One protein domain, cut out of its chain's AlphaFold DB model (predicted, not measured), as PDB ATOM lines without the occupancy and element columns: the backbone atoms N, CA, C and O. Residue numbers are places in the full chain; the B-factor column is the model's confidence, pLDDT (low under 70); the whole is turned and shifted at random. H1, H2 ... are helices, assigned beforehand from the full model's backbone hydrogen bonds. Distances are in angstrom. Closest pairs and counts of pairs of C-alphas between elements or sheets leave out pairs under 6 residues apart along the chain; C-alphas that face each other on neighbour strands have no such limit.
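This is residues 3 to 142 of the 228 residues of an uncharacterized protein of Rhodosporidium toruloides (UniProt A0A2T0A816). One long helix, H4, runs through the middle, and a second long helix, H9, packs on it in the opposite direction. H3 and H6 lie side by side at the first end of H4, H1 packs on H3 and H9, and H8 folds against H9, making a corner with H7. The printed part has 140 residues with nine named helices, H1 to H9 in chain order, and no named strand: all helix. It is compact, with a radius of gyration of the C-alphas of 14.3 A and spans of 39 by 35 by 30 A.

Start at H4, residues 50 to 69. H9, residues 122 to 141, touches it at a shallow tilt of 21 degrees, opposite ways; the closest C-alphas, of Trp 69 and Ser 124, are 6.1 A apart. H6, residues 81 to 90, touches residues 53 to 57 of H4 at a steep tilt of 46 degrees, closest at C-alphas 53 and 88, 5.4 A. H3, residues 36 to 45, touches H6, with C-alphas 43 and 89 closest at 4.8 A. H1, residues 3 to 10, touches H3, with C-alphas 3 and 41 closest at 5.0 A, and residues 135 to 138 of H9, with C-alphas 9 and 135 closest at 6.4 A. H8, residues 112 to 118, forms a helical hairpin with H9, C-alphas 117 and 125 being closest at 5.4 A. H7, residues 100 to 109, touches H8 only at the corner, C-alphas 106 and 112 being closest at 4.6 A. H2, residues 28 to 31, and H5, residues 72 to 75, touch no helix and are too short for an O i to N i+4 pair; in the other helices every such pair is within hydrogen-bond range.

Find C-alpha 50 at (-30.983, -1.101, -8.795); from there H4 runs 28.9 A to C-alpha 69. H9 runs 28.3 A, ending at C-alpha 141, (-41.364, -13.794, -2.084).

The printed part has no cut. The link from H1 to H2, residues 11 to 27, is long. Confidence is under 70 in 46 residues, among them 13 to 35.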
ATOM      1  N   ALA A   3     -27.930  -7.840   0.630       57.91
ATOM      2  CA  ALA A   3     -27.025  -8.995   0.730       57.91
ATOM      3  C   ALA A   3     -27.744 -10.365   0.821       57.91
ATOM      4  O   ALA A   3     -27.332 -11.291   0.121       57.91
ATOM      5  N   PRO A   4     -28.856 -10.515   1.577       65.12
ATOM      6  CA  PRO A   4     -29.590 -11.782   1.628       65.12
ATOM      7  C   PRO A   4     -30.244 -12.170   0.296       65.12
ATOM      8  O   PRO A   4     -30.357 -13.355  -0.005       65.12
ATOM      9  N   LEU A   5     -30.675 -11.195  -0.514       70.62
ATOM     10  CA  LEU A   5     -31.262 -11.451  -1.832       70.62
ATOM     11  C   LEU A   5     -30.196 -11.945  -2.814       70.62
ATOM     12  O   LEU A   5     -30.390 -12.970  -3.463       70.62
ATOM     13  N   ILE A   6     -29.062 -11.244  -2.884       71.81
ATOM     14  CA  ILE A   6     -27.947 -11.607  -3.766       71.81
ATOM     15  C   ILE A   6     -27.429 -13.008  -3.423       71.81
ATOM     16  O   ILE A   6     -27.297 -13.840  -4.317       71.81
ATOM     17  N   ALA A   7     -27.236 -13.312  -2.137       68.81
ATOM     18  CA  ALA A   7     -26.833 -14.646  -1.694       68.81
ATOM     19  C   ALA A   7     -27.846 -15.733  -2.103       68.81
ATOM     20  O   ALA A   7     -27.457 -16.792  -2.598       68.81
ATOM     21  N   ARG A   8     -29.155 -15.467  -1.969       69.19
ATOM     22  CA  ARG A   8     -30.205 -16.404  -2.406       69.19
ATOM     23  C   ARG A   8     -30.187 -16.620  -3.915       69.19
ATOM     24  O   ARG A   8     -30.284 -17.763  -4.346       69.19
ATOM     25  N   LEU A   9     -30.021 -15.572  -4.716       72.56
ATOM     26  CA  LEU A   9     -29.905 -15.718  -6.169       72.56
ATOM     27  C   LEU A   9     -28.680 -16.558  -6.552       72.56
ATOM     28  O   LEU A   9     -28.808 -17.479  -7.354       72.56
ATOM     29  N   LEU A  10     -27.523 -16.315  -5.933       72.81
ATOM     30  CA  LEU A  10     -26.309 -17.099  -6.184       72.81
ATOM     31  C   LEU A  10     -26.445 -18.565  -5.747       72.81
ATOM     32  O   LEU A  10     -25.906 -19.442  -6.413       72.81
ATOM     33  N   SER A  11     -27.224 -18.855  -4.699       68.25
ATOM     34  CA  SER A  11     -27.500 -20.235  -4.266       68.25
ATOM     35  C   SER A  11     -28.277 -21.072  -5.291       68.25
ATOM     36  O   SER A  11     -28.303 -22.293  -5.185       68.25
ATOM     37  N   THR A  12     -28.883 -20.439  -6.303       71.00
ATOM     38  CA  THR A  12     -29.547 -21.148  -7.410       71.00
ATOM     39  C   THR A  12     -28.581 -21.605  -8.501       71.00
ATOM     40  O   THR A  12     -29.023 -22.162  -9.505       71.00
ATOM     41  N   LEU A  13     -27.284 -21.321  -8.377       69.12
ATOM     42  CA  LEU A  13     -26.291 -21.786  -9.339       69.12
ATOM     43  C   LEU A  13     -26.092 -23.303  -9.222       69.12
ATOM     44  O   LEU A  13     -26.126 -23.844  -8.114       69.12
ATOM     45  N   PRO A  14     -25.867 -24.002 -10.347       59.72
ATOM     46  CA  PRO A  14     -25.566 -25.423 -10.309       59.72
ATOM     47  C   PRO A  14     -24.247 -25.676  -9.576       59.72
ATOM     48  O   PRO A  14     -23.300 -24.894  -9.653       59.72
ATOM     49  N   THR A  15     -24.193 -26.794  -8.858       58.44
ATOM     50  CA  THR A  15     -23.009 -27.262  -8.120       58.44
ATOM     51  C   THR A  15     -22.246 -28.363  -8.860       58.44
ATOM     52  O   THR A  15     -21.120 -28.687  -8.484       58.44
ATOM     53  N   HIS A  16     -22.842 -28.902  -9.924       57.91
ATOM     54  CA  HIS A  16     -22.321 -29.984 -10.757       57.91
ATOM     55  C   HIS A  16     -22.372 -29.564 -12.234       57.91
ATOM     56  O   HIS A  16     -23.178 -28.703 -12.603       57.91
ATOM     57  N   ASP A  17     -21.499 -30.130 -13.062       53.06
ATOM     58  CA  ASP A  17     -21.526 -29.927 -14.512       53.06
ATOM     59  C   ASP A  17     -22.562 -30.828 -15.212       53.06
ATOM     60  O   ASP A  17     -23.293 -31.594 -14.585       53.06
ATOM     61  N   TYR A  18     -22.624 -30.728 -16.542       51.78
ATOM     62  CA  TYR A  18     -23.500 -31.530 -17.402       51.78
ATOM     63  C   TYR A  18     -23.216 -33.040 -17.373       51.78
ATOM     64  O   TYR A  18     -24.052 -33.812 -17.834       51.78
ATOM     65  N   THR A  19     -22.059 -33.466 -16.860       49.88
ATOM     66  CA  THR A  19     -21.700 -34.883 -16.679       49.88
ATOM     67  C   THR A  19     -22.047 -35.398 -15.282       49.88
ATOM     68  O   THR A  19     -21.849 -36.575 -14.993       49.88
ATOM     69  N   GLY A  20     -22.568 -34.528 -14.408       52.12
ATOM     70  CA  GLY A  20     -22.850 -34.843 -13.009       52.12
ATOM     71  C   GLY A  20     -21.614 -34.777 -12.107       52.12
ATOM     72  O   GLY A  20     -21.721 -35.050 -10.912       52.12
ATOM     73  N   ALA A  21     -20.449 -34.381 -12.629       51.22
ATOM     74  CA  ALA A  21     -19.258 -34.200 -11.813       51.22
ATOM     75  C   ALA A  21     -19.373 -32.902 -10.992       51.22
ATOM     76  O   ALA A  21     -19.863 -31.887 -11.499       51.22
ATOM     77  N   PRO A  22     -18.919 -32.883  -9.723       53.31
ATOM     78  CA  PRO A  22     -18.851 -31.649  -8.954       53.31
ATOM     79  C   PRO A  22     -18.013 -30.617  -9.704       53.31
ATOM     80  O   PRO A  22     -16.916 -30.926 -10.175       53.31
ATOM     81  N   LEU A  23     -18.494 -29.376  -9.778       50.38
ATOM     82  CA  LEU A  23     -17.721 -28.305 -10.398       50.38
ATOM     83  C   LEU A  23     -16.389 -28.157  -9.650       50.38
ATOM     84  O   LEU A  23     -16.358 -27.816  -8.473       50.38
ATOM     85  N   ALA A  24     -15.263 -28.446 -10.302       44.88
ATOM     86  CA  ALA A  24     -13.953 -28.387  -9.655       44.88
ATOM     87  C   ALA A  24     -13.480 -26.932  -9.414       44.88
ATOM     88  O   ALA A  24     -14.058 -25.973  -9.930       44.88
ATOM     89  N   ARG A  25     -12.400 -26.799  -8.620       45.09
ATOM     90  CA  ARG A  25     -11.770 -25.611  -7.974       45.09
ATOM     91  C   ARG A  25     -11.930 -24.212  -8.608       45.09
ATOM     92  O   ARG A  25     -11.847 -23.241  -7.869       45.09
ATOM     93  N   GLN A  26     -12.138 -24.073  -9.916       48.50
ATOM     94  CA  GLN A  26     -12.325 -22.770 -10.573       48.50
ATOM     95  C   GLN A  26     -13.796 -22.320 -10.622       48.50
ATOM     96  O   GLN A  26     -14.069 -21.144 -10.407       48.50
ATOM     97  N   TRP A  27     -14.746 -23.242 -10.828       48.28
ATOM     98  CA  TRP A  27     -16.174 -22.933 -11.017       48.28
ATOM     99  C   TRP A  27     -17.035 -23.232  -9.785       48.28
ATOM    100  O   TRP A  27     -17.946 -22.454  -9.499       48.28
ATOM    101  N   ALA A  28     -16.674 -24.229  -8.960       39.81
ATOM    102  CA  ALA A  28     -17.135 -24.245  -7.563       39.81
ATOM    103  C   ALA A  28     -16.759 -22.933  -6.866       39.81
ATOM    104  O   ALA A  28     -17.520 -22.414  -6.063       39.81
ATOM    105  N   GLY A  29     -15.631 -22.334  -7.252       41.22
ATOM    106  CA  GLY A  29     -15.230 -21.011  -6.804       41.22
ATOM    107  C   GLY A  29     -16.168 -19.876  -7.219       41.22
ATOM    108  O   GLY A  29     -16.024 -18.812  -6.662       41.22
ATOM    109  N   LEU A  30     -17.131 -20.029  -8.135       44.44
ATOM    110  CA  LEU A  30     -18.081 -18.949  -8.460       44.44
ATOM    111  C   LEU A  30     -19.301 -18.954  -7.545       44.44
ATOM    112  O   LEU A  30     -19.690 -17.911  -7.034       44.44
ATOM    113  N   ALA A  31     -19.867 -20.132  -7.282       42.75
ATOM    114  CA  ALA A  31     -20.924 -20.276  -6.282       42.75
ATOM    115  C   ALA A  31     -20.388 -20.097  -4.841       42.75
ATOM    116  O   ALA A  31     -21.171 -19.862  -3.924       42.75
ATOM    117  N   TRP A  32     -19.060 -20.161  -4.650       44.00
ATOM    118  CA  TRP A  32     -18.396 -20.160  -3.340       44.00
ATOM    119  C   TRP A  32     -17.199 -19.204  -3.217       44.00
ATOM    120  O   TRP A  32     -16.442 -19.310  -2.247       44.00
ATOM    121  N   ALA A  33     -16.977 -18.287  -4.167       50.03
ATOM    122  CA  ALA A  33     -15.888 -17.310  -4.065       50.03
ATOM    123  C   ALA A  33     -16.132 -16.502  -2.805       50.03
ATOM    124  O   ALA A  33     -17.116 -15.763  -2.730       50.03
ATOM    125  N   GLN A  34     -15.239 -16.638  -1.824       52.09
ATOM    126  CA  GLN A  34     -15.293 -15.844  -0.608       52.09
ATOM    127  C   GLN A  34     -15.455 -14.367  -0.989       52.09
ATOM    128  O   GLN A  34     -14.612 -13.785  -1.676       52.09
ATOM    129  N   GLY A  35     -16.589 -13.787  -0.594       61.50
ATOM    130  CA  GLY A  35     -16.913 -12.385  -0.812       61.50
ATOM    131  C   GLY A  35     -17.501 -12.015  -2.176       61.50
ATOM    132  O   GLY A  35     -17.660 -10.819  -2.413       61.50
ATOM    133  N   LEU A  36     -17.842 -12.952  -3.075       71.50
ATOM    134  CA  LEU A  36     -18.559 -12.600  -4.315       71.50
ATOM    135  C   LEU A  36     -19.952 -12.037  -4.011       71.50
ATOM    136  O   LEU A  36     -20.325 -11.000  -4.549       71.50
ATOM    137  N   ASP A  37     -20.693 -12.690  -3.122       69.00
ATOM    138  CA  ASP A  37     -21.991 -12.241  -2.616       69.00
ATOM    139  C   ASP A  37     -21.921 -10.826  -2.025       69.00
ATOM    140  O   ASP A  37     -22.737  -9.962  -2.342       69.00
ATOM    141  N   THR A  38     -20.883 -10.567  -1.234       70.81
ATOM    142  CA  THR A  38     -20.630  -9.299  -0.557       70.81
ATOM    143  C   THR A  38     -20.217  -8.221  -1.557       70.81
ATOM    144  O   THR A  38     -20.728  -7.101  -1.506       70.81
ATOM    145  N   ALA A  39     -19.338  -8.550  -2.506       75.44
ATOM    146  CA  ALA A  39     -18.909  -7.640  -3.565       75.44
ATOM    147  C   ALA A  39     -20.070  -7.274  -4.499       75.44
ATOM    148  O   ALA A  39     -20.226  -6.106  -4.857       75.44
ATOM    149  N   LEU A  40     -20.912  -8.247  -4.855       81.81
ATOM    150  CA  LEU A  40     -22.110  -8.031  -5.661       81.81
ATOM    151  C   LEU A  40     -23.171  -7.235  -4.901       81.81
ATOM    152  O   LEU A  40     -23.746  -6.310  -5.471       81.81
ATOM    153  N   ALA A  41     -23.388  -7.523  -3.617       77.31
ATOM    154  CA  ALA A  41     -24.286  -6.744  -2.772       77.31
ATOM    155  C   ALA A  41     -23.815  -5.290  -2.644       77.31
ATOM    156  O   ALA A  41     -24.619  -4.373  -2.791       77.31
ATOM    157  N   HIS A  42     -22.514  -5.060  -2.446       76.50
ATOM    158  CA  HIS A  42     -21.953  -3.712  -2.439       76.50
ATOM    159  C   HIS A  42     -22.148  -3.026  -3.798       76.50
ATOM    160  O   HIS A  42     -22.662  -1.912  -3.852       76.50
ATOM    161  N   ALA A  43     -21.777  -3.685  -4.899       79.50
ATOM    162  CA  ALA A  43     -21.930  -3.153  -6.252       79.50
ATOM    163  C   ALA A  43     -23.384  -2.785  -6.582       79.50
ATOM    164  O   ALA A  43     -23.636  -1.752  -7.201       79.50
ATOM    165  N   PHE A  44     -24.324  -3.613  -6.134       81.56
ATOM    166  CA  PHE A  44     -25.755  -3.377  -6.248       81.56
ATOM    167  C   PHE A  44     -26.205  -2.164  -5.423       81.56
ATOM    168  O   PHE A  44     -26.923  -1.305  -5.928       81.56
ATOM    169  N   LEU A  45     -25.748  -2.062  -4.169       80.25
ATOM    170  CA  LEU A  45     -26.077  -0.954  -3.267       80.25
ATOM    171  C   LEU A  45     -25.635   0.406  -3.815       80.25
ATOM    172  O   LEU A  45     -26.375   1.377  -3.672       80.25
ATOM    173  N   VAL A  46     -24.456   0.466  -4.442       83.31
ATOM    174  CA  VAL A  46     -23.895   1.702  -5.018       83.31
ATOM    175  C   VAL A  46     -24.310   1.942  -6.473       83.31
ATOM    176  O   VAL A  46     -23.875   2.920  -7.084       83.31
ATOM    177  N   SER A  47     -25.121   1.057  -7.056       84.19
ATOM    178  CA  SER A  47     -25.648   1.256  -8.403       84.19
ATOM    179  C   SER A  47     -26.673   2.389  -8.432       84.19
ATOM    180  O   SER A  47     -27.506   2.520  -7.536       84.19
ATOM    181  N   ARG A  48     -26.638   3.190  -9.506       88.38
ATOM    182  CA  ARG A  48     -27.628   4.251  -9.754       88.38
ATOM    183  C   ARG A  48     -29.010   3.686 -10.083       88.38
ATOM    184  O   ARG A  48     -30.006   4.309  -9.742       88.38
ATOM    185  N   ASP A  49     -29.057   2.522 -10.727       87.25
ATOM    186  CA  ASP A  49     -30.293   1.845 -11.115       87.25
ATOM    187  C   ASP A  49     -30.267   0.400 -10.612       87.25
ATOM    188  O   ASP A  49     -29.694  -0.512 -11.224       87.25
ATOM    189  N   LYS A  50     -30.891   0.203  -9.451       82.88
ATOM    190  CA  LYS A  50     -30.983  -1.101  -8.795       82.88
ATOM    191  C   LYS A  50     -31.806  -2.092  -9.615       82.88
ATOM    192  O   LYS A  50     -31.421  -3.252  -9.700       82.88
ATOM    193  N   ALA A  51     -32.889  -1.655 -10.258       83.69
ATOM    194  CA  ALA A  51     -33.741  -2.542 -11.047       83.69
ATOM    195  C   ALA A  51     -32.979  -3.091 -12.259       83.69
ATOM    196  O   ALA A  51     -32.909  -4.308 -12.450       83.69
ATOM    197  N   LYS A  52     -32.300  -2.214 -13.007       86.06
ATOM    198  CA  LYS A  52     -31.437  -2.620 -14.123       86.06
ATOM    199  C   LYS A  52     -30.304  -3.540 -13.666       86.06
ATOM    200  O   LYS A  52     -30.007  -4.531 -14.326       86.06
ATOM    201  N   SER A  53     -29.695  -3.245 -12.518       85.38
ATOM    202  CA  SER A  53     -28.607  -4.059 -11.954       85.38
ATOM    203  C   SER A  53     -29.068  -5.453 -11.539       85.38
ATOM    204  O   SER A  53     -28.349  -6.427 -11.756       85.38
ATOM    205  N   LEU A  54     -30.279  -5.556 -10.987       85.44
ATOM    206  CA  LEU A  54     -30.893  -6.833 -10.637       85.44
ATOM    207  C   LEU A  54     -31.180  -7.665 -11.889       85.44
ATOM    208  O   LEU A  54     -30.802  -8.831 -11.941       85.44
ATOM    209  N   ILE A  55     -31.781  -7.056 -12.916       87.38
ATOM    210  CA  ILE A  55     -32.067  -7.719 -14.198       87.38
ATOM    211  C   ILE A  55     -30.772  -8.207 -14.857       87.38
ATOM    212  O   ILE A  55     -30.684  -9.353 -15.297       87.38
ATOM    213  N   ALA A  56     -29.732  -7.373 -14.874       88.50
ATOM    214  CA  ALA A  56     -28.426  -7.742 -15.407       88.50
ATOM    215  C   ALA A  56     -27.799  -8.931 -14.665       88.50
ATOM    216  O   ALA A  56     -27.236  -9.831 -15.297       88.50
ATOM    217  N   LEU A  57     -27.916  -8.965 -13.334       87.19
ATOM    218  CA  LEU A  57     -27.448 -10.091 -12.528       87.19
ATOM    219  C   LEU A  57     -28.230 -11.371 -12.843       87.19
ATOM    220  O   LEU A  57     -27.612 -12.415 -13.039       87.19
ATOM    221  N   LEU A  58     -29.559 -11.290 -12.945       88.19
ATOM    222  CA  LEU A  58     -30.411 -12.430 -13.297       88.19
ATOM    223  C   LEU A  58     -30.034 -13.013 -14.660       88.19
ATOM    224  O   LEU A  58     -29.806 -14.217 -14.763       88.19
ATOM    225  N   HIS A  59     -29.864 -12.166 -15.679       89.44
ATOM    226  CA  HIS A  59     -29.397 -12.614 -16.991       89.44
ATOM    227  C   HIS A  59     -27.999 -13.240 -16.926       89.44
ATOM    228  O   HIS A  59     -27.769 -14.278 -17.536       89.44
ATOM    229  N   SER A  60     -27.077 -12.670 -16.145       88.38
ATOM    230  CA  SER A  60     -25.724 -13.229 -15.983       88.38
ATOM    231  C   SER A  60     -25.749 -14.626 -15.352       88.38
ATOM    232  O   SER A  60     -25.029 -15.519 -15.794       88.38
ATOM    233  N   ILE A  61     -26.601 -14.829 -14.342       83.44
ATOM    234  CA  ILE A  61     -26.814 -16.129 -13.691       83.44
ATOM    235  C   ILE A  61     -27.464 -17.120 -14.670       83.44
ATOM    236  O   ILE A  61     -27.045 -18.272 -14.734       83.44
ATOM    237  N   MET A  62     -28.440 -16.679 -15.466       88.62
ATOM    238  CA  MET A  62     -29.082 -17.497 -16.498       88.62
ATOM    239  C   MET A  62     -28.085 -17.961 -17.573       88.62
ATOM    240  O   MET A  62     -28.069 -19.140 -17.922       88.62
ATOM    241  N   TYR A  63     -27.229 -17.067 -18.077       86.81
ATOM    242  CA  TYR A  63     -26.195 -17.411 -19.062       86.81
ATOM    243  C   TYR A  63     -25.174 -18.396 -18.504       86.81
ATOM    244  O   TYR A  63     -24.767 -19.342 -19.183       86.81
ATOM    245  N   LEU A  64     -24.804 -18.203 -17.242       80.06
ATOM    246  CA  LEU A  64     -23.942 -19.124 -16.528       80.06
ATOM    247  C   LEU A  64     -24.587 -20.520 -16.416       80.06
ATOM    248  O   LEU A  64     -23.947 -21.509 -16.753       80.06
ATOM    249  N   ASP A  65     -25.864 -20.597 -16.036       78.25
ATOM    250  CA  ASP A  65     -26.640 -21.844 -15.962       78.25
ATOM    251  C   ASP A  65     -26.695 -22.575 -17.320       78.25
ATOM    252  O   ASP A  65     -26.365 -23.755 -17.418       78.25
ATOM    253  N   TYR A  66     -27.006 -21.852 -18.400       78.75
ATOM    254  CA  TYR A  66     -27.012 -22.396 -19.766       78.75
ATOM    255  C   TYR A  66     -25.635 -22.935 -20.192       78.75
ATOM    256  O   TYR A  66     -25.519 -24.007 -20.793       78.75
ATOM    257  N   THR A  67     -24.568 -22.216 -19.848       76.31
ATOM    258  CA  THR A  67     -23.183 -22.618 -20.138       76.31
ATOM    259  C   THR A  67     -22.802 -23.926 -19.448       76.31
ATOM    260  O   THR A  67     -22.003 -24.700 -19.984       76.31
ATOM    261  N   PHE A  68     -23.376 -24.196 -18.274       71.31
ATOM    262  CA  PHE A  68     -23.176 -25.464 -17.584       71.31
ATOM    263  C   PHE A  68     -23.868 -26.612 -18.302       71.31
ATOM    264  O   PHE A  68     -23.197 -27.591 -18.615       71.31
ATOM    265  N   TRP A  69     -25.151 -26.472 -18.643       70.56
ATOM    266  CA  TRP A  69     -25.908 -27.521 -19.337       70.56
ATOM    267  C   TRP A  69     -25.366 -27.872 -20.724       70.56
ATOM    268  O   TRP A  69     -25.509 -29.001 -21.177       70.56
ATOM    269  N   THR A  70     -24.729 -26.918 -21.400       68.38
ATOM    270  CA  THR A  70     -24.139 -27.129 -22.731       68.38
ATOM    271  C   THR A  70     -22.701 -27.654 -22.690       68.38
ATOM    272  O   THR A  70     -22.083 -27.815 -23.741       68.38
ATOM    273  N   GLY A  71     -22.130 -27.855 -21.500       63.22
ATOM    274  CA  GLY A  71     -20.746 -28.303 -21.315       63.22
ATOM    275  C   GLY A  71     -19.659 -27.320 -21.743       63.22
ATOM    276  O   GLY A  71     -18.473 -27.576 -21.554       63.22
ATOM    277  N   ARG A  72     -20.042 -26.134 -22.221       65.88
ATOM    278  CA  ARG A  72     -19.112 -25.065 -22.610       65.88
ATOM    279  C   ARG A  72     -18.314 -24.517 -21.426       65.88
ATOM    280  O   ARG A  72     -17.242 -23.949 -21.619       65.88
ATOM    281  N   SER A  73     -18.814 -24.712 -20.205       62.78
ATOM    282  CA  SER A  73     -18.136 -24.331 -18.959       62.78
ATOM    283  C   SER A  73     -16.729 -24.925 -18.814       62.78
ATOM    284  O   SER A  73     -15.847 -24.240 -18.299       62.78
ATOM    285  N   ALA A  74     -16.479 -26.133 -19.333       56.50
ATOM    286  CA  ALA A  74     -15.170 -26.794 -19.268       56.50
ATOM    287  C   ALA A  74     -14.052 -26.023 -19.996       56.50
ATOM    288  O   ALA A  74     -12.870 -26.224 -19.719       56.50
ATOM    289  N   HIS A  75     -14.414 -25.129 -20.917       60.50
ATOM    290  CA  HIS A  75     -13.476 -24.426 -21.796       60.50
ATOM    291  C   HIS A  75     -13.424 -22.917 -21.548       60.50
ATOM    292  O   HIS A  75     -12.724 -22.192 -22.255       60.50
ATOM    293  N   ILE A  76     -14.170 -22.425 -20.561       64.62
ATOM    294  CA  ILE A  76     -14.277 -20.999 -20.261       64.62
ATOM    295  C   ILE A  76     -13.692 -20.756 -18.873       64.62
ATOM    296  O   ILE A  76     -13.861 -21.554 -17.955       64.62
ATOM    297  N   ALA A  77     -12.994 -19.634 -18.714       68.31
ATOM    298  CA  ALA A  77     -12.513 -19.189 -17.417       68.31
ATOM    299  C   ALA A  77     -13.556 -18.305 -16.718       68.31
ATOM    300  O   ALA A  77     -14.145 -17.400 -17.319       68.31
ATOM    301  N   VAL A  78     -13.717 -18.525 -15.416       69.62
ATOM    302  CA  VAL A  78     -14.446 -17.631 -14.515       69.62
ATOM    303  C   VAL A  78     -13.835 -16.235 -14.535       69.62
ATOM    304  O   VAL A  78     -12.629 -16.073 -14.356       69.62
ATOM    305  N   ARG A  79     -14.666 -15.199 -14.687       77.69
ATOM    306  CA  ARG A  79     -14.202 -13.814 -14.509       77.69
ATOM    307  C   ARG A  79     -14.015 -13.500 -13.017       77.69
ATOM    308  O   ARG A  79     -14.836 -13.934 -12.211       77.69
ATOM    309  N   PRO A  80     -12.994 -12.710 -12.641       78.50
ATOM    310  CA  PRO A  80     -12.704 -12.389 -11.241       78.50
ATOM    311  C   PRO A  80     -13.803 -11.530 -10.592       78.50
ATOM    312  O   PRO A  80     -14.496 -10.782 -11.284       78.50
ATOM    313  N   ASN A  81     -13.907 -11.552  -9.258       78.94
ATOM    314  CA  ASN A  81     -14.940 -10.828  -8.490       78.94
ATOM    315  C   ASN A  81     -15.057  -9.335  -8.859       78.94
ATOM    316  O   ASN A  81     -16.160  -8.806  -8.972       78.94
ATOM    317  N   ALA A  82     -13.932  -8.652  -9.101       84.44
ATOM    318  CA  ALA A  82     -13.922  -7.237  -9.489       84.44
ATOM    319  C   ALA A  82     -14.626  -6.974 -10.835       84.44
ATOM    320  O   ALA A  82     -15.260  -5.929 -11.021       84.44
ATOM    321  N   TYR A  83     -14.548  -7.929 -11.766       87.69
ATOM    322  CA  TYR A  83     -15.243  -7.855 -13.047       87.69
ATOM    323  C   TYR A  83     -16.758  -7.931 -12.838       87.69
ATOM    324  O   TYR A  83     -17.480  -7.063 -13.327       87.69
ATOM    325  N   TRP A  84     -17.218  -8.903 -12.046       84.75
ATOM    326  CA  TRP A  84     -18.626  -9.059 -11.674       84.75
ATOM    327  C   TRP A  84     -19.180  -7.813 -10.985       84.75
ATOM    328  O   TRP A  84     -20.155  -7.233 -11.459       84.75
ATOM    329  N   ALA A  85     -18.502  -7.325  -9.944       85.69
ATOM    330  CA  ALA A  85     -18.900  -6.117  -9.226       85.69
ATOM    331  C   ALA A  85     -19.002  -4.891 -10.154       85.69
ATOM    332  O   ALA A  85     -19.950  -4.111 -10.072       85.69
ATOM    333  N   THR A  86     -18.058  -4.731 -11.088       92.50
ATOM    334  CA  THR A  86     -18.077  -3.610 -12.038       92.50
ATOM    335  C   THR A  86     -19.284  -3.662 -12.976       92.50
ATOM    336  O   THR A  86     -19.905  -2.622 -13.199       92.50
ATOM    337  N   HIS A  87     -19.618  -4.836 -13.515       92.19
ATOM    338  CA  HIS A  87     -20.727  -5.000 -14.462       92.19
ATOM    339  C   HIS A  87     -22.082  -4.922 -13.757       92.19
ATOM    340  O   HIS A  87     -22.960  -4.192 -14.215       92.19
ATOM    341  N   THR A  88     -22.222  -5.536 -12.577       87.56
ATOM    342  CA  THR A  88     -23.429  -5.392 -11.749       87.56
ATOM    343  C   THR A  88     -23.686  -3.933 -11.388       87.56
ATOM    344  O   THR A  88     -24.805  -3.465 -11.557       87.56
ATOM    345  N   ARG A  89     -22.657  -3.170 -10.992       88.31
ATOM    346  CA  ARG A  89     -22.794  -1.730 -10.704       88.31
ATOM    347  C   ARG A  89     -23.268  -0.911 -11.914       88.31
ATOM    348  O   ARG A  89     -23.925   0.109 -11.736       88.31
ATOM    349  N   LYS A  90     -22.899  -1.310 -13.136       92.94
ATOM    350  CA  LYS A  90     -23.307  -0.636 -14.385       92.94
ATOM    351  C   LYS A  90     -24.674  -1.101 -14.908       92.94
ATOM    352  O   LYS A  90     -25.263  -0.446 -15.773       92.94
ATOM    353  N   GLY A  91     -25.186  -2.210 -14.376       89.06
ATOM    354  CA  GLY A  91     -26.363  -2.886 -14.905       89.06
ATOM    355  C   GLY A  91     -26.107  -3.561 -16.251       89.06
ATOM    356  O   GLY A  91     -27.005  -3.590 -17.090       89.06
ATOM    357  N   ASP A  92     -24.896  -4.080 -16.456       92.38
ATOM    358  CA  ASP A  92     -24.511  -4.809 -17.664       92.38
ATOM    359  C   ASP A  92     -24.544  -6.315 -17.383       92.38
ATOM    360  O   ASP A  92     -23.925  -6.793 -16.428       92.38
ATOM    361  N   ALA A  93     -25.280  -7.073 -18.199       89.44
ATOM    362  CA  ALA A  93     -25.298  -8.529 -18.099       89.44
ATOM    363  C   ALA A  93     -23.986  -9.113 -18.639       89.44
ATOM    364  O   ALA A  93     -23.442  -8.618 -19.627       89.44
ATOM    365  N   ILE A  94     -23.497 -10.183 -18.014       88.62
ATOM    366  CA  ILE A  94     -22.274 -10.870 -18.424       88.62
ATOM    367  C   ILE A  94     -22.652 -12.131 -19.209       88.62
ATOM    368  O   ILE A  94     -23.111 -13.101 -18.602       88.62
ATOM    369  N   PRO A  95     -22.451 -12.153 -20.536       86.50
ATOM    370  CA  PRO A  95     -22.879 -13.248 -21.399       86.50
ATOM    371  C   PRO A  95     -21.882 -14.409 -21.379       86.50
ATOM    372  O   PRO A  95     -21.169 -14.669 -22.347       86.50
ATOM    373  N   PHE A  96     -21.775 -15.088 -20.239       81.31
ATOM    374  CA  PHE A  96     -20.920 -16.266 -20.111       81.31
ATOM    375  C   PHE A  96     -21.362 -17.358 -21.072       81.31
ATOM    376  O   PHE A  96     -22.536 -17.699 -21.080       81.31
ATOM    377  N   GLY A  97     -20.424 -17.871 -21.876       75.94
ATOM    378  CA  GLY A  97     -20.619 -19.016 -22.776       75.94
ATOM    379  C   GLY A  97     -21.707 -18.877 -23.840       75.94
ATOM    380  O   GLY A  97     -21.905 -19.817 -24.612       75.94
ATOM    381  N   VAL A  98     -22.354 -17.714 -23.917       84.94
ATOM    382  CA  VAL A  98     -23.321 -17.343 -24.944       84.94
ATOM    383  C   VAL A  98     -22.591 -16.585 -26.042       84.94
ATOM    384  O   VAL A  98     -21.923 -15.579 -25.784       84.94
ATOM    385  N   THR A  99     -22.695 -17.068 -27.277       85.81
ATOM    386  CA  THR A  99     -22.028 -16.429 -28.414       85.81
ATOM    387  C   THR A  99     -22.769 -15.174 -28.869       85.81
ATOM    388  O   THR A  99     -23.921 -14.909 -28.507       85.81
ATOM    389  N   ARG A 100     -22.111 -14.371 -29.710       87.25
ATOM    390  CA  ARG A 100     -22.740 -13.194 -30.317       87.25
ATOM    391  C   ARG A 100     -23.949 -13.589 -31.166       87.25
ATOM    392  O   ARG A 100     -24.957 -12.884 -31.156       87.25
ATOM    393  N   GLU A 101     -23.850 -14.701 -31.882       89.25
ATOM    394  CA  GLU A 101     -24.898 -15.246 -32.742       89.25
ATOM    395  C   GLU A 101     -26.104 -15.685 -31.910       89.25
ATOM    396  O   GLU A 101     -27.228 -15.322 -32.247       89.25
ATOM    397  N   GLU A 102     -25.884 -16.364 -30.781       88.56
ATOM    398  CA  GLU A 102     -26.953 -16.724 -29.838       88.56
ATOM    399  C   GLU A 102     -27.632 -15.480 -29.252       88.56
ATOM    400  O   GLU A 102     -28.853 -15.440 -29.128       88.56
ATOM    401  N   HIS A 103     -26.878 -14.417 -28.972       87.06
ATOM    402  CA  HIS A 103     -27.449 -13.132 -28.555       87.06
ATOM    403  C   HIS A 103     -28.288 -12.442 -29.636       87.06
ATOM    404  O   HIS A 103     -29.232 -11.712 -29.326       87.06
ATOM    405  N   ILE A 104     -27.921 -12.590 -30.907       89.25
ATOM    406  CA  ILE A 104     -28.704 -12.059 -32.029       89.25
ATOM    407  C   ILE A 104     -29.969 -12.901 -32.207       89.25
ATOM    408  O   ILE A 104     -31.062 -12.342 -32.279       89.25
ATOM    409  N   ALA A 105     -29.831 -14.225 -32.201       88.81
ATOM    410  CA  ALA A 105     -30.935 -15.160 -32.353       88.81
ATOM    411  C   ALA A 105     -31.947 -15.054 -31.203       88.81
ATOM    412  O   ALA A 105     -33.142 -14.965 -31.459       88.81
ATOM    413  N   GLY A 106     -31.492 -14.955 -29.953       88.62
ATOM    414  CA  GLY A 106     -32.376 -14.761 -28.802       88.62
ATOM    415  C   GLY A 106     -33.104 -13.415 -28.813       88.62
ATOM    416  O   GLY A 106     -34.252 -13.335 -28.388       88.62
ATOM    417  N   ARG A 107     -32.493 -12.360 -29.375       86.88
ATOM    418  CA  ARG A 107     -33.201 -11.092 -29.628       86.88
ATOM    419  C   ARG A 107     -34.257 -11.227 -30.718       86.88
ATOM    420  O   ARG A 107     -35.348 -10.700 -30.545       86.88
ATOM    421  N   ALA A 108     -33.955 -11.939 -31.803       90.44
ATOM    422  CA  ALA A 108     -34.929 -12.226 -32.857       90.44
ATOM    423  C   ALA A 108     -36.084 -13.114 -32.355       90.44
ATOM    424  O   ALA A 108     -37.215 -12.948 -32.797       90.44
ATOM    425  N   HIS A 109     -35.809 -14.003 -31.396       91.25
ATOM    426  CA  HIS A 109     -36.808 -14.819 -30.704       91.25
ATOM    427  C   HIS A 109     -37.725 -13.993 -29.779       91.25
ATOM    428  O   HIS A 109     -38.797 -14.449 -29.406       91.25
ATOM    429  N   GLY A 110     -37.320 -12.785 -29.368       87.81
ATOM    430  CA  GLY A 110     -38.093 -11.911 -28.474       87.81
ATOM    431  C   GLY A 110     -38.015 -12.279 -26.985       87.81
ATOM    432  O   GLY A 110     -38.225 -11.416 -26.135       87.81
ATOM    433  N   ASN A 111     -37.630 -13.515 -26.662       89.31
ATOM    434  CA  ASN A 111     -37.375 -13.978 -25.300       89.31
ATOM    435  C   ASN A 111     -36.081 -14.805 -25.252       89.31
ATOM    436  O   ASN A 111     -35.997 -15.887 -25.834       89.31
ATOM    437  N   MET A 112     -35.069 -14.288 -24.549       89.56
ATOM    438  CA  MET A 112     -33.763 -14.940 -24.430       89.56
ATOM    439  C   MET A 112     -33.830 -16.233 -23.609       89.56
ATOM    440  O   MET A 112     -33.109 -17.176 -23.917       89.56
ATOM    441  N   GLU A 113     -34.673 -16.294 -22.578       89.12
ATOM    442  CA  GLU A 113     -34.807 -17.480 -21.727       89.12
ATOM    443  C   GLU A 113     -35.401 -18.649 -22.516       89.12
ATOM    444  O   GLU A 113     -34.806 -19.725 -22.562       89.12
ATOM    445  N   GLU A 114     -36.520 -18.414 -23.204       89.38
ATOM    446  CA  GLU A 114     -37.161 -19.412 -24.070       89.38
ATOM    447  C   GLU A 114     -36.241 -19.843 -25.212       89.38
ATOM    448  O   GLU A 114     -36.150 -21.034 -25.518       89.38
ATOM    449  N   TYR A 115     -35.510 -18.892 -25.805       91.31
ATOM    450  CA  TYR A 115     -34.515 -19.212 -26.819       91.31
ATOM    451  C   TYR A 115     -33.470 -20.186 -26.271       91.31
ATOM    452  O   TYR A 115     -33.270 -21.242 -26.865       91.31
ATOM    453  N   LEU A 116     -32.833 -19.881 -25.136       85.62
ATOM    454  CA  LEU A 116     -31.815 -20.756 -24.545       85.62
ATOM    455  C   LEU A 116     -32.396 -22.114 -24.143       85.62
ATOM    456  O   LEU A 116     -31.773 -23.140 -24.410       85.62
ATOM    457  N   LEU A 117     -33.602 -22.130 -23.573       81.88
ATOM    458  CA  LEU A 117     -34.327 -23.350 -23.225       81.88
ATOM    459  C   LEU A 117     -34.537 -24.248 -24.454       81.88
ATOM    460  O   LEU A 117     -34.290 -25.450 -24.377       81.88
ATOM    461  N   SER A 118     -34.900 -23.670 -25.605       81.94
ATOM    462  CA  SER A 118     -35.106 -24.410 -26.863       81.94
ATOM    463  C   SER A 118     -33.836 -25.076 -27.415       81.94
ATOM    464  O   SER A 118     -33.917 -25.957 -28.273       81.94
ATOM    465  N   ARG A 119     -32.651 -24.654 -26.953       83.00
ATOM    466  CA  ARG A 119     -31.353 -25.209 -27.373       83.00
ATOM    467  C   ARG A 119     -30.898 -26.389 -26.516       83.00
ATOM    468  O   ARG A 119     -29.915 -27.035 -26.873       83.00
ATOM    469  N   LEU A 120     -31.567 -26.647 -25.396       70.50
ATOM    470  CA  LEU A 120     -31.208 -27.704 -24.455       70.50
ATOM    471  C   LEU A 120     -31.934 -29.015 -24.784       70.50
ATOM    472  O   LEU A 120     -33.032 -29.021 -25.337       70.50
ATOM    473  N   SER A 121     -31.328 -30.145 -24.406       70.56
ATOM    474  CA  SER A 121     -32.028 -31.436 -24.401       70.56
ATOM    475  C   SER A 121     -33.195 -31.401 -23.408       70.56
ATOM    476  O   SER A 121     -33.174 -30.620 -22.460       70.56
ATOM    477  N   SER A 122     -34.206 -32.258 -23.570       61.09
ATOM    478  CA  SER A 122     -35.424 -32.216 -22.737       61.09
ATOM    479  C   SER A 122     -35.161 -32.316 -21.228       61.09
ATOM    480  O   SER A 122     -35.867 -31.697 -20.436       61.09
ATOM    481  N   GLU A 123     -34.144 -33.072 -20.817       61.00
ATOM    482  CA  GLU A 123     -33.756 -33.204 -19.410       61.00
ATOM    483  C   GLU A 123     -33.037 -31.953 -18.888       61.00
ATOM    484  O   GLU A 123     -33.415 -31.403 -17.852       61.00
ATOM    485  N   SER A 124     -32.062 -31.443 -19.647       66.38
ATOM    486  CA  SER A 124     -31.359 -30.200 -19.312       66.38
ATOM    487  C   SER A 124     -32.292 -28.987 -19.322       66.38
ATOM    488  O   SER A 124     -32.186 -28.108 -18.471       66.38
ATOM    489  N   ALA A 125     -33.254 -28.967 -20.246       65.88
ATOM    490  CA  ALA A 125     -34.285 -27.946 -20.349       65.88
ATOM    491  C   ALA A 125     -35.164 -27.914 -19.093       65.88
ATOM    492  O   ALA A 125     -35.412 -26.841 -18.547       65.88
ATOM    493  N   ARG A 126     -35.580 -29.081 -18.581       68.75
ATOM    494  CA  ARG A 126     -36.380 -29.165 -17.350       68.75
ATOM    495  C   ARG A 126     -35.631 -28.581 -16.152       68.75
ATOM    496  O   ARG A 126     -36.153 -27.689 -15.490       68.75
ATOM    497  N   GLY A 127     -34.391 -29.019 -15.925       68.81
ATOM    498  CA  GLY A 127     -33.582 -28.525 -14.807       68.81
ATOM    499  C   GLY A 127     -33.229 -27.037 -14.926       68.81
ATOM    500  O   GLY A 127     -33.172 -26.328 -13.920       68.81
ATOM    501  N   PHE A 128     -33.026 -26.534 -16.146       74.38
ATOM    502  CA  PHE A 128     -32.857 -25.103 -16.400       74.38
ATOM    503  C   PHE A 128     -34.129 -24.315 -16.059       74.38
ATOM    504  O   PHE A 128     -34.051 -23.341 -15.311       74.38
ATOM    505  N   ALA A 129     -35.295 -24.753 -16.547       74.31
ATOM    506  CA  ALA A 129     -36.580 -24.091 -16.312       74.31
ATOM    507  C   ALA A 129     -36.959 -24.056 -14.822       74.31
ATOM    508  O   ALA A 129     -37.364 -23.011 -14.314       74.31
ATOM    509  N   GLU A 130     -36.757 -25.157 -14.092       76.50
ATOM    510  CA  GLU A 130     -36.983 -25.216 -12.640       76.50
ATOM    511  C   GLU A 130     -36.144 -24.171 -11.888       76.50
ATOM    512  O   GLU A 130     -36.635 -23.494 -10.979       76.50
ATOM    513  N   ARG A 131     -34.884 -23.971 -12.298       76.31
ATOM    514  CA  ARG A 131     -34.016 -22.947 -11.704       76.31
ATOM    515  C   ARG A 131     -34.435 -21.523 -12.059       76.31
ATOM    516  O   ARG A 131     -34.347 -20.657 -11.186       76.31
ATOM    517  N   GLN A 132     -34.914 -21.264 -13.277       83.50
ATOM    518  CA  GLN A 132     -35.476 -19.946 -13.613       83.50
ATOM    519  C   GLN A 132     -36.739 -19.662 -12.801       83.50
ATOM    520  O   GLN A 132     -36.850 -18.598 -12.188       83.50
ATOM    521  N   HIS A 133     -37.633 -20.647 -12.686       79.50
ATOM    522  CA  HIS A 133     -38.830 -20.539 -11.860       79.50
ATOM    523  C   HIS A 133     -38.476 -20.218 -10.404       79.50
ATOM    524  O   HIS A 133     -39.004 -19.273  -9.819       79.50
ATOM    525  N   ARG A 134     -37.480 -20.911  -9.839       70.44
ATOM    526  CA  ARG A 134     -37.009 -20.647  -8.477       70.44
ATOM    527  C   ARG A 134     -36.460 -19.233  -8.288       70.44
ATOM    528  O   ARG A 134     -36.665 -18.620  -7.240       70.44
ATOM    529  N   ARG A 135     -35.749 -18.692  -9.280       80.19
ATOM    530  CA  ARG A 135     -35.272 -17.298  -9.244       80.19
ATOM    531  C   ARG A 135     -36.449 -16.328  -9.249       80.19
ATOM    532  O   ARG A 135     -36.438 -15.385  -8.460       80.19
ATOM    533  N   ALA A 136     -37.480 -16.594 -10.052       81.00
ATOM    534  CA  ALA A 136     -38.712 -15.811 -10.042       81.00
ATOM    535  C   ALA A 136     -39.403 -15.845  -8.664       81.00
ATOM    536  O   ALA A 136     -39.753 -14.788  -8.136       81.00
ATOM    537  N   GLU A 137     -39.495 -17.011  -8.018       76.44
ATOM    538  CA  GLU A 137     -40.026 -17.133  -6.648       76.44
ATOM    539  C   GLU A 137     -39.208 -16.325  -5.626       76.44
ATOM    540  O   GLU A 137     -39.767 -15.676  -4.738       76.44
ATOM    541  N   ILE A 138     -37.872 -16.340  -5.722       71.06
ATOM    542  CA  ILE A 138     -36.990 -15.565  -4.829       71.06
ATOM    543  C   ILE A 138     -37.264 -14.062  -4.964       71.06
ATOM    544  O   ILE A 138     -37.276 -13.357  -3.953       71.06
ATOM    545  N   LEU A 139     -37.507 -13.584  -6.186       74.44
ATOM    546  CA  LEU A 139     -37.819 -12.181  -6.458       74.44
ATOM    547  C   LEU A 139     -39.216 -11.794  -5.953       74.44
ATOM    548  O   LEU A 139     -39.376 -10.708  -5.401       74.44
ATOM    549  N   GLN A 140     -40.206 -12.678  -6.103       70.06
ATOM    550  CA  GLN A 140     -41.589 -12.433  -5.675       70.06
ATOM    551  C   GLN A 140     -41.775 -12.520  -4.153       70.06
ATOM    552  O   GLN A 140     -42.565 -11.772  -3.583       70.06
ATOM    553  N   SER A 141     -41.066 -13.431  -3.478       60.72
ATOM    554  CA  SER A 141     -41.364 -13.794  -2.084       60.72
ATOM    555  C   SER A 141     -40.838 -12.822  -1.025       60.72
ATOM    556  O   SER A 141     -41.349 -12.845   0.094       60.72
ATOM    557  N   GLY A 142     -39.810 -12.008  -1.302       52.59
ATOM    558  CA  GLY A 142     -39.228 -11.028  -0.359       52.59
ATOM    559  C   GLY A 142     -38.727 -11.568   1.005       52.59
ATOM    560  O   GLY A 142     -38.064 -10.848   1.748       52.59
TER     561      GLY A 142